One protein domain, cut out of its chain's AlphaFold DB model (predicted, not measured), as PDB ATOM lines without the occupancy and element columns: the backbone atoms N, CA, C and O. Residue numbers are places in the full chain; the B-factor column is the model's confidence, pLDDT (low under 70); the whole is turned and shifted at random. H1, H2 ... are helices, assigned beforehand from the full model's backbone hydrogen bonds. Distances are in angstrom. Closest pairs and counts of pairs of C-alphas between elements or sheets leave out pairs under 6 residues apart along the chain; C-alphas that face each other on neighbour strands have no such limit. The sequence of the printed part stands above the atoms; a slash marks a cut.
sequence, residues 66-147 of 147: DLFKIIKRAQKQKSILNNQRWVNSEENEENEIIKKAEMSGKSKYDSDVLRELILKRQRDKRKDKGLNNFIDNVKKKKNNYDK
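AT A GLANCE: This is residues 66 to 147 of the 147 residues of an uncharacterized protein of Spiroplasma tabanidicola (UniProt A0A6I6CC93). H3, one of the two longest helices, folds back beside H2 in a helical hairpin, and from the open end of this hairpin two arms stick out to opposite sides: residues 66 to 89 with H1, and residues 125 to 147 with the last residues of H3 and with H4. The arms make the length of the model, and neither H1 nor H4 touches another helix. The printed part has 82 residues with four named helices, H1, H2, H3 and H4 in that order along the chain, and no named strand; its class is all helix. It is extended, with a radius of gyration of the C-alphas of 21.7 A, and the C-alphas span 77 by 32 by 16 A along their three main axes.

IN THESE COORDINATES: Find C-alpha 111 at (-10.160, -51.306, -18.178); from there H3, residues 111 to 128, runs 25.8 A to C-alpha 128 at (-8.313, -32.580, -0.459). Before it in the chain comes H2, residues 89 to 103, 21.2 A from first to last C-alpha. Go back to C-alpha 67 at (-23.179, -21.564, -45.929) and you are where H1 begins; it holds residues 67 to 84 and is also 25.8 A long. H4, residues 131 to 143, is 18.6 A long and ends at C-alpha 143, at (11.256, -28.376, 14.465).

HOW THE PARTS SIT: Look first at Glu 94 and Leu 117, whose C-alphas, 6.5 A apart, are the closest of H2 and H3. These two helices touch, with 7 pairs of C-alphas within 8 A, and H3 does so with residues 113 to 120 alone. They form a helical hairpin, running opposite ways at a shallow tilt of 14 degrees, and their centres are 12.1 A apart. Walking outward from H3, you reach H4, and the two meet only through their link. H1 is apart from H2, H3 and H4, and H2 is apart from H4. In the backbone of H1, H3 and H4 every O i to N i+4 pair is within hydrogen-bond range; in H2 it is 10 of 11.

THE WHOLE: The two C-alphas farthest apart in the domain are those of Asp 66 and Lys 147, the first and last printed residues, at 77.6 A; Lys 147 is also the chain's last residue. The printed part has no cut. The links from H1 to H2 and from H3 to H4 are tight, and the link of 7 residues from H2 to H3 is short. The mean pLDDT of the printed part is 76.1, and 29 residues are under 70, among them residues 81 to 91, 128 to 134 and 140 to 147.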
ATOM      1  N   ASP A  66     -23.050 -17.805 -48.645       68.12
ATOM      2  CA  ASP A  66     -22.144 -18.957 -48.554       68.12
ATOM      3  C   ASP A  66     -22.199 -19.640 -47.180       68.12
ATOM      4  O   ASP A  66     -21.512 -19.267 -46.221       68.12
ATOM      5  N   LEU A  67     -23.013 -20.699 -47.103       74.50
ATOM      6  CA  LEU A  67     -23.179 -21.564 -45.929       74.50
ATOM      7  C   LEU A  67     -21.828 -22.043 -45.369       74.50
ATOM      8  O   LEU A  67     -21.663 -22.185 -44.156       74.50
ATOM      9  N   PHE A  68     -20.833 -22.246 -46.234       75.50
ATOM     10  CA  PHE A  68     -19.499 -22.669 -45.826       75.50
ATOM     11  C   PHE A  68     -18.786 -21.617 -44.965       75.50
ATOM     12  O   PHE A  68     -18.130 -21.960 -43.973       75.50
ATOM     13  N   LYS A  69     -18.948 -20.327 -45.290       73.00
ATOM     14  CA  LYS A  69     -18.380 -19.219 -44.508       73.00
ATOM     15  C   LYS A  69     -19.073 -19.089 -43.154       73.00
ATOM     16  O   LYS A  69     -18.388 -18.899 -42.146       73.00
ATOM     17  N   ILE A  70     -20.392 -19.282 -43.110       78.25
ATOM     18  CA  ILE A  70     -21.179 -19.280 -41.865       78.25
ATOM     19  C   ILE A  70     -20.718 -20.415 -40.937       78.25
ATOM     20  O   ILE A  70     -20.412 -20.173 -39.768       78.25
ATOM     21  N   ILE A  71     -20.570 -21.637 -41.463       78.62
ATOM     22  CA  ILE A  71     -20.110 -22.800 -40.686       78.62
ATOM     23  C   ILE A  71     -18.693 -22.576 -40.147       78.62
ATOM     24  O   ILE A  71     -18.443 -22.804 -38.960       78.62
ATOM     25  N   LYS A  72     -17.764 -22.086 -40.978       81.00
ATOM     26  CA  LYS A  72     -16.400 -21.776 -40.524       81.00
ATOM     27  C   LYS A  72     -16.380 -20.699 -39.437       81.00
ATOM     28  O   LYS A  72     -15.606 -20.817 -38.485       81.00
ATOM     29  N   ARG A  73     -17.233 -19.674 -39.539       74.38
ATOM     30  CA  ARG A  73     -17.332 -18.605 -38.530       74.38
ATOM     31  C   ARG A  73     -17.893 -19.140 -37.208       74.38
ATOM     32  O   ARG A  73     -17.311 -18.861 -36.162       74.38
ATOM     33  N   ALA A  74     -18.917 -19.993 -37.257       79.12
ATOM     34  CA  ALA A  74     -19.475 -20.660 -36.078       79.12
ATOM     35  C   ALA A  74     -18.455 -21.587 -35.388       79.12
ATOM     36  O   ALA A  74     -18.334 -21.582 -34.162       79.12
ATOM     37  N   GLN A  75     -17.662 -22.342 -36.158       79.94
ATOM     38  CA  GLN A  75     -16.577 -23.167 -35.611       79.94
ATOM     39  C   GLN A  75     -15.507 -22.315 -34.912       79.94
ATOM     40  O   GLN A  75     -15.074 -22.661 -33.811       79.94
ATOM     41  N   LYS A  76     -15.128 -21.178 -35.511       81.31
ATOM     42  CA  LYS A  76     -14.145 -20.246 -34.938       81.31
ATOM     43  C   LYS A  76     -14.663 -19.575 -33.659       81.31
ATOM     44  O   LYS A  76     -13.930 -19.478 -32.679       81.31
ATOM     45  N   GLN A  77     -15.932 -19.166 -33.626       79.69
ATOM     46  CA  GLN A  77     -16.555 -18.636 -32.409       79.69
ATOM     47  C   GLN A  77     -16.655 -19.700 -31.309       79.69
ATOM     48  O   GLN A  77     -16.330 -19.410 -30.161       79.69
ATOM     49  N   LYS A  78     -16.995 -20.952 -31.649       75.38
ATOM     50  CA  LYS A  78     -17.012 -22.070 -30.691       75.38
ATOM     51  C   LYS A  78     -15.635 -22.329 -30.074       75.38
ATOM     52  O   LYS A  78     -15.557 -22.590 -28.876       75.38
ATOM     53  N   SER A  79     -14.551 -22.245 -30.850       69.56
ATOM     54  CA  SER A  79     -13.198 -22.402 -30.298       69.56
ATOM     55  C   SER A  79     -12.806 -21.257 -29.362       69.56
ATOM     56  O   SER A  79     -12.176 -21.507 -28.339       69.56
ATOM     57  N   ILE A  80     -13.216 -20.021 -29.670       73.19
ATOM     58  CA  ILE A  80     -12.958 -18.857 -28.808       73.19
ATOM     59  C   ILE A  80     -13.738 -18.992 -27.491       73.19
ATOM     60  O   ILE A  80     -13.149 -18.877 -26.420       73.19
ATOM     61  N   LEU A  81     -15.023 -19.357 -27.566       67.19
ATOM     62  CA  LEU A  81     -15.878 -19.629 -26.404       67.19
ATOM     63  C   LEU A  81     -15.334 -20.752 -25.512       67.19
ATOM     64  O   LEU A  81     -15.337 -20.625 -24.290       67.19
ATOM     65  N   ASN A  82     -14.848 -21.846 -26.102       62.66
ATOM     66  CA  ASN A  82     -14.278 -22.960 -25.342       62.66
ATOM     67  C   ASN A  82     -12.966 -22.592 -24.634       62.66
ATOM     68  O   ASN A  82     -12.704 -23.126 -23.564       62.66
ATOM     69  N   ASN A  83     -12.171 -21.682 -25.202       61.72
ATOM     70  CA  ASN A  83     -10.925 -21.217 -24.589       61.72
ATOM     71  C   ASN A  83     -11.152 -20.155 -23.497       61.72
ATOM     72  O   ASN A  83     -10.287 -19.975 -22.646       61.72
ATOM     73  N   GLN A  84     -12.286 -19.447 -23.524       59.66
ATOM     74  CA  GLN A  84     -12.644 -18.418 -22.536       59.66
ATOM     75  C   GLN A  84     -13.450 -18.957 -21.347       59.66
ATOM     76  O   GLN A  84     -13.538 -18.288 -20.317       59.66
ATOM     77  N   ARG A  85     -14.031 -20.161 -21.446       59.97
ATOM     78  CA  ARG A  85     -14.606 -20.831 -20.275       59.97
ATOM     79  C   ARG A  85     -13.476 -21.187 -19.317       59.97
ATOM     80  O   ARG A  85     -12.542 -21.882 -19.700       59.97
ATOM     81  N   TRP A  86     -13.577 -20.727 -18.074       53.97
ATOM     82  CA  TRP A  86     -12.715 -21.174 -16.985       53.97
ATOM     83  C   TRP A  86     -12.909 -22.682 -16.821       53.97
ATOM     84  O   TRP A  86     -13.912 -23.139 -16.277       53.97
ATOM     85  N   VAL A  87     -11.996 -23.467 -17.387       55.44
ATOM     86  CA  VAL A  87     -12.019 -24.922 -17.256       55.44
ATOM     87  C   VAL A  87     -11.483 -25.251 -15.870       55.44
ATOM     88  O   VAL A  87     -10.359 -24.870 -15.538       55.44
ATOM     89  N   ASN A  88     -12.271 -25.958 -15.058       55.56
ATOM     90  CA  ASN A  88     -11.777 -26.524 -13.806       55.56
ATOM     91  C   ASN A  88     -10.533 -27.370 -14.111       55.56
ATOM     92  O   ASN A  88     -10.600 -28.314 -14.899       55.56
ATOM     93  N   SER A  89      -9.397 -27.035 -13.493       58.81
ATOM     94  CA  SER A  89      -8.101 -27.695 -13.737       58.81
ATOM     95  C   SER A  89      -8.186 -29.227 -13.608       58.81
ATOM     96  O   SER A  89      -7.561 -29.973 -14.360       58.81
ATOM     97  N   GLU A  90      -9.052 -29.713 -12.718       59.28
ATOM     98  CA  GLU A  90      -9.293 -31.140 -12.489       59.28
ATOM     99  C   GLU A  90      -9.983 -31.846 -13.662       59.28
ATOM    100  O   GLU A  90      -9.658 -32.996 -13.972       59.28
ATOM    101  N   GLU A  91     -10.902 -31.165 -14.346       62.53
ATOM    102  CA  GLU A  91     -11.627 -31.708 -15.497       62.53
ATOM    103  C   GLU A  91     -10.693 -31.842 -16.712       62.53
ATOM    104  O   GLU A  91     -10.839 -32.756 -17.527       62.53
ATOM    105  N   ASN A  92      -9.662 -30.995 -16.789       70.19
ATOM    106  CA  ASN A  92      -8.632 -31.069 -17.824       70.19
ATOM    107  C   ASN A  92      -7.806 -32.355 -17.727       70.19
ATOM    108  O   ASN A  92      -7.656 -33.061 -18.721       70.19
ATOM    109  N   GLU A  93      -7.333 -32.715 -16.536       80.50
ATOM    110  CA  GLU A  93      -6.480 -33.897 -16.376       80.50
ATOM    111  C   GLU A  93      -7.231 -35.223 -16.640       80.50
ATOM    112  O   GLU A  93      -6.644 -36.157 -17.182       80.50
ATOM    113  N   GLU A  94      -8.528 -35.343 -16.297       85.69
ATOM    114  CA  GLU A  94      -9.298 -36.558 -16.665       85.69
ATOM    115  C   GLU A  94      -9.506 -36.643 -18.181       85.69
ATOM    116  O   GLU A  94      -9.363 -37.711 -18.781       85.69
ATOM    117  N   ASN A  95      -9.800 -35.506 -18.814       85.31
ATOM    118  CA  ASN A  95      -9.975 -35.429 -20.259       85.31
ATOM    119  C   ASN A  95      -8.667 -35.683 -21.019       85.31
ATOM    120  O   ASN A  95      -8.705 -36.229 -22.119       85.31
ATOM    121  N   GLU A  96      -7.509 -35.346 -20.452       86.75
ATOM    122  CA  GLU A  96      -6.208 -35.703 -21.025       86.75
ATOM    123  C   GLU A  96      -5.944 -37.208 -21.008       86.75
ATOM    124  O   GLU A  96      -5.438 -37.737 -21.999       86.75
ATOM    125  N   ILE A  97      -6.304 -37.909 -19.926       86.44
ATOM    126  CA  ILE A  97      -6.196 -39.377 -19.848       86.44
ATOM    127  C   ILE A  97      -7.044 -40.014 -20.955       86.44
ATOM    128  O   ILE A  97      -6.571 -40.875 -21.696       86.44
ATOM    129  N   ILE A  98      -8.276 -39.530 -21.127       87.88
ATOM    130  CA  ILE A  98      -9.195 -40.015 -22.161       87.88
ATOM    131  C   ILE A  98      -8.658 -39.700 -23.563       87.88
ATOM    132  O   ILE A  98      -8.617 -40.588 -24.407       87.88
ATOM    133  N   LYS A  99      -8.173 -38.478 -23.810       89.56
ATOM    134  CA  LYS A  99      -7.575 -38.107 -25.103       89.56
ATOM    135  C   LYS A  99      -6.352 -38.959 -25.435       89.56
ATOM    136  O   LYS A  99      -6.199 -39.381 -26.577       89.56
ATOM    137  N   LYS A 100      -5.478 -39.239 -24.462       90.44
ATOM    138  CA  LYS A 100      -4.322 -40.135 -24.651       90.44
ATOM    139  C   LYS A 100      -4.765 -41.553 -24.996       90.44
ATOM    140  O   LYS A 100      -4.199 -42.153 -25.908       90.44
ATOM    141  N   ALA A 101      -5.798 -42.054 -24.322       90.19
ATOM    142  CA  ALA A 101      -6.390 -43.346 -24.632       90.19
ATOM    143  C   ALA A 101      -6.946 -43.390 -26.062       90.19
ATOM    144  O   ALA A 101      -6.571 -44.277 -26.829       90.19
ATOM    145  N   GLU A 102      -7.736 -42.392 -26.456       90.94
ATOM    146  CA  GLU A 102      -8.311 -42.284 -27.800       90.94
ATOM    147  C   GLU A 102      -7.227 -42.202 -28.884       90.94
ATOM    148  O   GLU A 102      -7.316 -42.899 -29.892       90.94
ATOM    149  N   MET A 103      -6.153 -41.434 -28.654       91.06
ATOM    150  CA  MET A 103      -5.000 -41.377 -29.567       91.06
ATOM    151  C   MET A 103      -4.293 -42.730 -29.710       91.06
ATOM    152  O   MET A 103      -3.768 -43.040 -30.775       91.06
ATOM    153  N   SER A 104      -4.287 -43.550 -28.655       89.25
ATOM    154  CA  SER A 104      -3.764 -44.921 -28.691       89.25
ATOM    155  C   SER A 104      -4.758 -45.954 -29.245       89.25
ATOM    156  O   SER A 104      -4.448 -47.143 -29.274       89.25
ATOM    157  N   GLY A 105      -5.951 -45.521 -29.674       91.12
ATOM    158  CA  GLY A 105      -7.022 -46.392 -30.166       91.12
ATOM    159  C   GLY A 105      -7.799 -47.125 -29.068       91.12
ATOM    160  O   GLY A 105      -8.612 -47.996 -29.373       91.12
ATOM    161  N   LYS A 106      -7.569 -46.790 -27.794       91.25
ATOM    162  CA  LYS A 106      -8.296 -47.354 -26.654       91.25
ATOM    163  C   LYS A 106      -9.602 -46.604 -26.434       91.25
ATOM    164  O   LYS A 106      -9.680 -45.384 -26.574       91.25
ATOM    165  N   SER A 107     -10.638 -47.345 -26.056       90.75
ATOM    166  CA  SER A 107     -11.916 -46.748 -25.677       90.75
ATOM    167  C   SER A 107     -11.803 -46.060 -24.319       90.75
ATOM    168  O   SER A 107     -11.098 -46.529 -23.428       90.75
ATOM    169  N   LYS A 108     -12.596 -45.009 -24.107       88.19
ATOM    170  CA  LYS A 108     -12.783 -44.383 -22.789       88.19
ATOM    171  C   LYS A 108     -13.202 -45.382 -21.697       88.19
ATOM    172  O   LYS A 108     -12.949 -45.144 -20.519       88.19
ATOM    173  N   TYR A 109     -13.849 -46.480 -22.085       92.31
ATOM    174  CA  TYR A 109     -14.338 -47.523 -21.178       92.31
ATOM    175  C   TYR A 109     -13.407 -48.738 -21.075       92.31
ATOM    176  O   TYR A 109     -13.778 -49.737 -20.464       92.31
ATOM    177  N   ASP A 110     -12.219 -48.674 -21.678       94.69
ATOM    178  CA  ASP A 110     -11.193 -49.702 -21.517       94.69
ATOM    179  C   ASP A 110     -10.777 -49.803 -20.037       94.69
ATOM    180  O   ASP A 110     -10.666 -48.797 -19.328       94.69
ATOM    181  N   SER A 111     -10.549 -51.027 -19.559       92.81
ATOM    182  CA  SER A 111     -10.160 -51.306 -18.178       92.81
ATOM    183  C   SER A 111      -8.907 -50.548 -17.748       92.81
ATOM    184  O   SER A 111      -8.845 -50.083 -16.608       92.81
ATOM    185  N   ASP A 112      -7.936 -50.374 -18.649       92.25
ATOM    186  CA  ASP A 112      -6.701 -49.642 -18.340       92.25
ATOM    187  C   ASP A 112      -6.978 -48.156 -18.084       92.25
ATOM    188  O   ASP A 112      -6.465 -47.567 -17.130       92.25
ATOM    189  N   VAL A 113      -7.844 -47.568 -18.908       92.19
ATOM    190  CA  VAL A 113      -8.215 -46.148 -18.865       92.19
ATOM    191  C   VAL A 113      -9.047 -45.861 -17.621       92.19
ATOM    192  O   VAL A 113      -8.792 -44.900 -16.891       92.19
ATOM    193  N   LEU A 114     -10.007 -46.739 -17.320       93.88
ATOM    194  CA  LEU A 114     -10.813 -46.646 -16.105       93.88
ATOM    195  C   LEU A 114      -9.952 -46.790 -14.849       93.88
ATOM    196  O   LEU A 114     -10.154 -46.057 -13.878       93.88
ATOM    197  N   ARG A 115      -8.967 -47.696 -14.862       94.94
ATOM    198  CA  ARG A 115      -8.021 -47.850 -13.753       94.94
ATOM    199  C   ARG A 115      -7.234 -46.564 -13.519       94.94
ATOM    200  O   ARG A 115      -7.106 -46.144 -12.369       94.94
ATOM    201  N   GLU A 116      -6.735 -45.931 -14.577       92.88
ATOM    202  CA  GLU A 116      -5.999 -44.669 -14.474       92.88
ATOM    203  C   GLU A 116      -6.880 -43.535 -13.922       92.88
ATOM    204  O   GLU A 116      -6.487 -42.860 -12.967       92.88
ATOM    205  N   LEU A 117      -8.114 -43.405 -14.420       92.56
ATOM    206  CA  LEU A 117      -9.102 -42.445 -13.914       92.56
ATOM    207  C   LEU A 117      -9.416 -42.657 -12.425       92.56
ATOM    208  O   LEU A 117      -9.441 -41.704 -11.646       92.56
ATOM    209  N   ILE A 118      -9.620 -43.905 -11.994       92.19
ATOM    210  CA  ILE A 118      -9.886 -44.226 -10.584       92.19
ATOM    211  C   ILE A 118      -8.686 -43.855  -9.707       92.19
ATOM    212  O   ILE A 118      -8.865 -43.239  -8.653       92.19
ATOM    213  N   LEU A 119      -7.466 -44.201 -10.129       92.88
ATOM    214  CA  LEU A 119      -6.245 -43.871  -9.391       92.88
ATOM    215  C   LEU A 119      -6.055 -42.360  -9.254       92.88
ATOM    216  O   LEU A 119      -5.655 -41.891  -8.182       92.88
ATOM    217  N   LYS A 120      -6.375 -41.605 -10.307       90.75
ATOM    218  CA  LYS A 120      -6.367 -40.145 -10.279       90.75
ATOM    219  C   LYS A 120      -7.370 -39.609  -9.253       90.75
ATOM    220  O   LYS A 120      -6.957 -38.966  -8.292       90.75
ATOM    221  N   ARG A 121      -8.643 -40.011  -9.328       88.75
ATOM    222  CA  ARG A 121      -9.680 -39.607  -8.352       88.75
ATOM    223  C   ARG A 121      -9.318 -39.957  -6.910       88.75
ATOM    224  O   ARG A 121      -9.631 -39.213  -5.984       88.75
ATOM    225  N   GLN A 122      -8.659 -41.094  -6.685       87.75
ATOM    226  CA  GLN A 122      -8.159 -41.466  -5.359       87.75
ATOM    227  C   GLN A 122      -6.997 -40.582  -4.887       87.75
ATOM    228  O   GLN A 122      -6.818 -40.396  -3.683       87.75
ATOM    229  N   ARG A 123      -6.159 -40.084  -5.799       86.06
ATOM    230  CA  ARG A 123      -5.099 -39.122  -5.481       86.06
ATOM    231  C   ARG A 123      -5.699 -37.770  -5.113       86.06
ATOM    232  O   ARG A 123      -5.306 -37.225  -4.088       86.06
ATOM    233  N   ASP A 124      -6.676 -37.295  -5.873       83.12
ATOM    234  CA  ASP A 124      -7.299 -35.986  -5.646       83.12
ATOM    235  C   ASP A 124      -8.072 -35.974  -4.324       83.12
ATOM    236  O   ASP A 124      -7.793 -35.155  -3.450       83.12
ATOM    237  N   LYS A 125      -8.852 -37.029  -4.046       82.56
ATOM    238  CA  LYS A 125      -9.477 -37.231  -2.724       82.56
ATOM    239  C   LYS A 125      -8.484 -37.216  -1.557       82.56
ATOM    240  O   LYS A 125      -8.874 -36.869  -0.445       82.56
ATOM    241  N   ARG A 126      -7.233 -37.645  -1.768       77.00
ATOM    242  CA  ARG A 126      -6.172 -37.617  -0.744       77.00
ATOM    243  C   ARG A 126      -5.507 -36.249  -0.614       77.00
ATOM    244  O   ARG A 126      -5.054 -35.932   0.481       77.00
ATOM    245  N   LYS A 127      -5.438 -35.466  -1.693       73.50
ATOM    246  CA  LYS A 127      -4.978 -34.072  -1.644       73.50
ATOM    247  C   LYS A 127      -5.968 -33.213  -0.854       73.50
ATOM    248  O   LYS A 127      -5.540 -32.498   0.045       73.50
ATOM    249  N   ASP A 128      -7.265 -33.374  -1.116       66.81
ATOM    250  CA  ASP A 128      -8.313 -32.580  -0.459       66.81
ATOM    251  C   ASP A 128      -8.541 -32.986   0.995       66.81
ATOM    252  O   ASP A 128      -8.743 -32.146   1.871       66.81
ATOM    253  N   LYS A 129      -8.456 -34.288   1.303       63.50
ATOM    254  CA  LYS A 129      -8.532 -34.778   2.682       63.50
ATOM    255  C   LYS A 129      -7.189 -34.634   3.392       63.50
ATOM    256  O   LYS A 129      -6.551 -35.644   3.659       63.50
ATOM    257  N   GLY A 130      -6.797 -33.392   3.683       58.44
ATOM    258  CA  GLY A 130      -6.050 -32.862   4.844       58.44
ATOM    259  C   GLY A 130      -4.898 -33.617   5.535       58.44
ATOM    260  O   GLY A 130      -4.259 -33.020   6.395       58.44
ATOM    261  N   LEU A 131      -4.574 -34.872   5.223       64.31
ATOM    262  CA  LEU A 131      -3.592 -35.676   5.953       64.31
ATOM    263  C   LEU A 131      -2.169 -35.179   5.686       64.31
ATOM    264  O   LEU A 131      -1.369 -35.114   6.610       64.31
ATOM    265  N   ASN A 132      -1.869 -34.765   4.452       64.38
ATOM    266  CA  ASN A 132      -0.575 -34.158   4.136       64.38
ATOM    267  C   ASN A 132      -0.415 -32.801   4.834       64.38
ATOM    268  O   ASN A 132       0.603 -32.579   5.476       64.38
ATOM    269  N   ASN A 133      -1.452 -31.954   4.835       66.00
ATOM    270  CA  ASN A 133      -1.433 -30.690   5.580       66.00
ATOM    271  C   ASN A 133      -1.319 -30.916   7.099       66.00
ATOM    272  O   ASN A 133      -0.613 -30.178   7.781       66.00
ATOM    273  N   PHE A 134      -1.960 -31.956   7.637       65.25
ATOM    274  CA  PHE A 134      -1.824 -32.354   9.038       65.25
ATOM    275  C   PHE A 134      -0.396 -32.818   9.360       65.25
ATOM    276  O   PHE A 134       0.209 -32.326  10.310       65.25
ATOM    277  N   ILE A 135       0.182 -33.709   8.548       70.44
ATOM    278  CA  ILE A 135       1.550 -34.219   8.728       70.44
ATOM    279  C   ILE A 135       2.584 -33.089   8.599       70.44
ATOM    280  O   ILE A 135       3.516 -33.021   9.403       70.44
ATOM    281  N   ASP A 136       2.412 -32.185   7.637       71.06
ATOM    282  CA  ASP A 136       3.315 -31.052   7.428       71.06
ATOM    283  C   ASP A 136       3.218 -30.028   8.566       71.06
ATOM    284  O   ASP A 136       4.243 -29.509   9.020       71.06
ATOM    285  N   ASN A 137       2.020 -29.799   9.109       67.31
ATOM    286  CA  ASN A 137       1.833 -28.966  10.297       67.31
ATOM    287  C   ASN A 137       2.459 -29.593  11.552       67.31
ATOM    288  O   ASN A 137       3.101 -28.887  12.334       67.31
ATOM    289  N   VAL A 138       2.345 -30.912  11.732       71.62
ATOM    290  CA  VAL A 138       2.984 -31.633  12.846       71.62
ATOM    291  C   VAL A 138       4.513 -31.585  12.730       71.62
ATOM    292  O   VAL A 138       5.199 -31.312  13.717       71.62
ATOM    293  N   LYS A 139       5.070 -31.765  11.526       70.69
ATOM    294  CA  LYS A 139       6.522 -31.661  11.290       70.69
ATOM    295  C   LYS A 139       7.061 -30.246  11.510       70.69
ATOM    296  O   LYS A 139       8.115 -30.098  12.127       70.69
ATOM    297  N   LYS A 140       6.351 -29.208  11.052       69.81
ATOM    298  CA  LYS A 140       6.743 -27.807  11.288       69.81
ATOM    299  C   LYS A 140       6.738 -27.453  12.776       69.81
ATOM    300  O   LYS A 140       7.667 -26.793  13.234       69.81
ATOM    301  N   LYS A 141       5.743 -27.920  13.536       64.75
ATOM    302  CA  LYS A 141       5.682 -27.687  14.989       64.75
ATOM    303  C   LYS A 141       6.785 -28.426  15.754       64.75
ATOM    304  O   LYS A 141       7.320 -27.858  16.697       64.75
ATOM    305  N   LYS A 142       7.191 -29.624  15.316       63.81
ATOM    306  CA  LYS A 142       8.301 -30.372  15.932       63.81
ATOM    307  C   LYS A 142       9.643 -29.628  15.840       63.81
ATOM    308  O   LYS A 142      10.333 -29.486  16.840       63.81
ATOM    309  N   ASN A 143       9.979 -29.079  14.672       58.75
ATOM    310  CA  ASN A 143      11.256 -28.376  14.465       58.75
ATOM    311  C   ASN A 143      11.373 -27.034  15.216       58.75
ATOM    312  O   ASN A 143      12.481 -26.530  15.375       58.75
ATOM    313  N   ASN A 144      10.253 -26.449  15.648       58.41
ATOM    314  CA  ASN A 144      10.238 -25.239  16.476       58.41
ATOM    315  C   ASN A 144      10.291 -25.538  17.982       58.41
ATOM    316  O   ASN A 144      10.429 -24.603  18.758       58.41
ATOM    317  N   TYR A 145      10.154 -26.803  18.384       50.75
ATOM    318  CA  TYR A 145      10.213 -27.228  19.785       50.75
ATOM    319  C   TYR A 145      11.620 -27.707  20.186       50.75
ATOM    320  O   TYR A 145      11.995 -27.615  21.347       50.75
ATOM    321  N   ASP A 146      12.407 -28.184  19.214       53.53
ATOM    322  CA  ASP A 146      13.805 -28.611  19.394       53.53
ATOM    323  C   ASP A 146      14.829 -27.451  19.233       53.53
ATOM    324  O   ASP A 146      16.033 -27.699  19.130       53.53
ATOM    325  N   LYS A 147      14.372 -26.191  19.183       45.62
ATOM    326  CA  LYS A 147      15.202 -24.969  19.199       45.62
ATOM    327  C   LYS A 147      14.985 -24.201  20.493       45.62
ATOM    328  O   LYS A 147      15.989 -23.660  21.001       45.62
TER     329      LYS A 147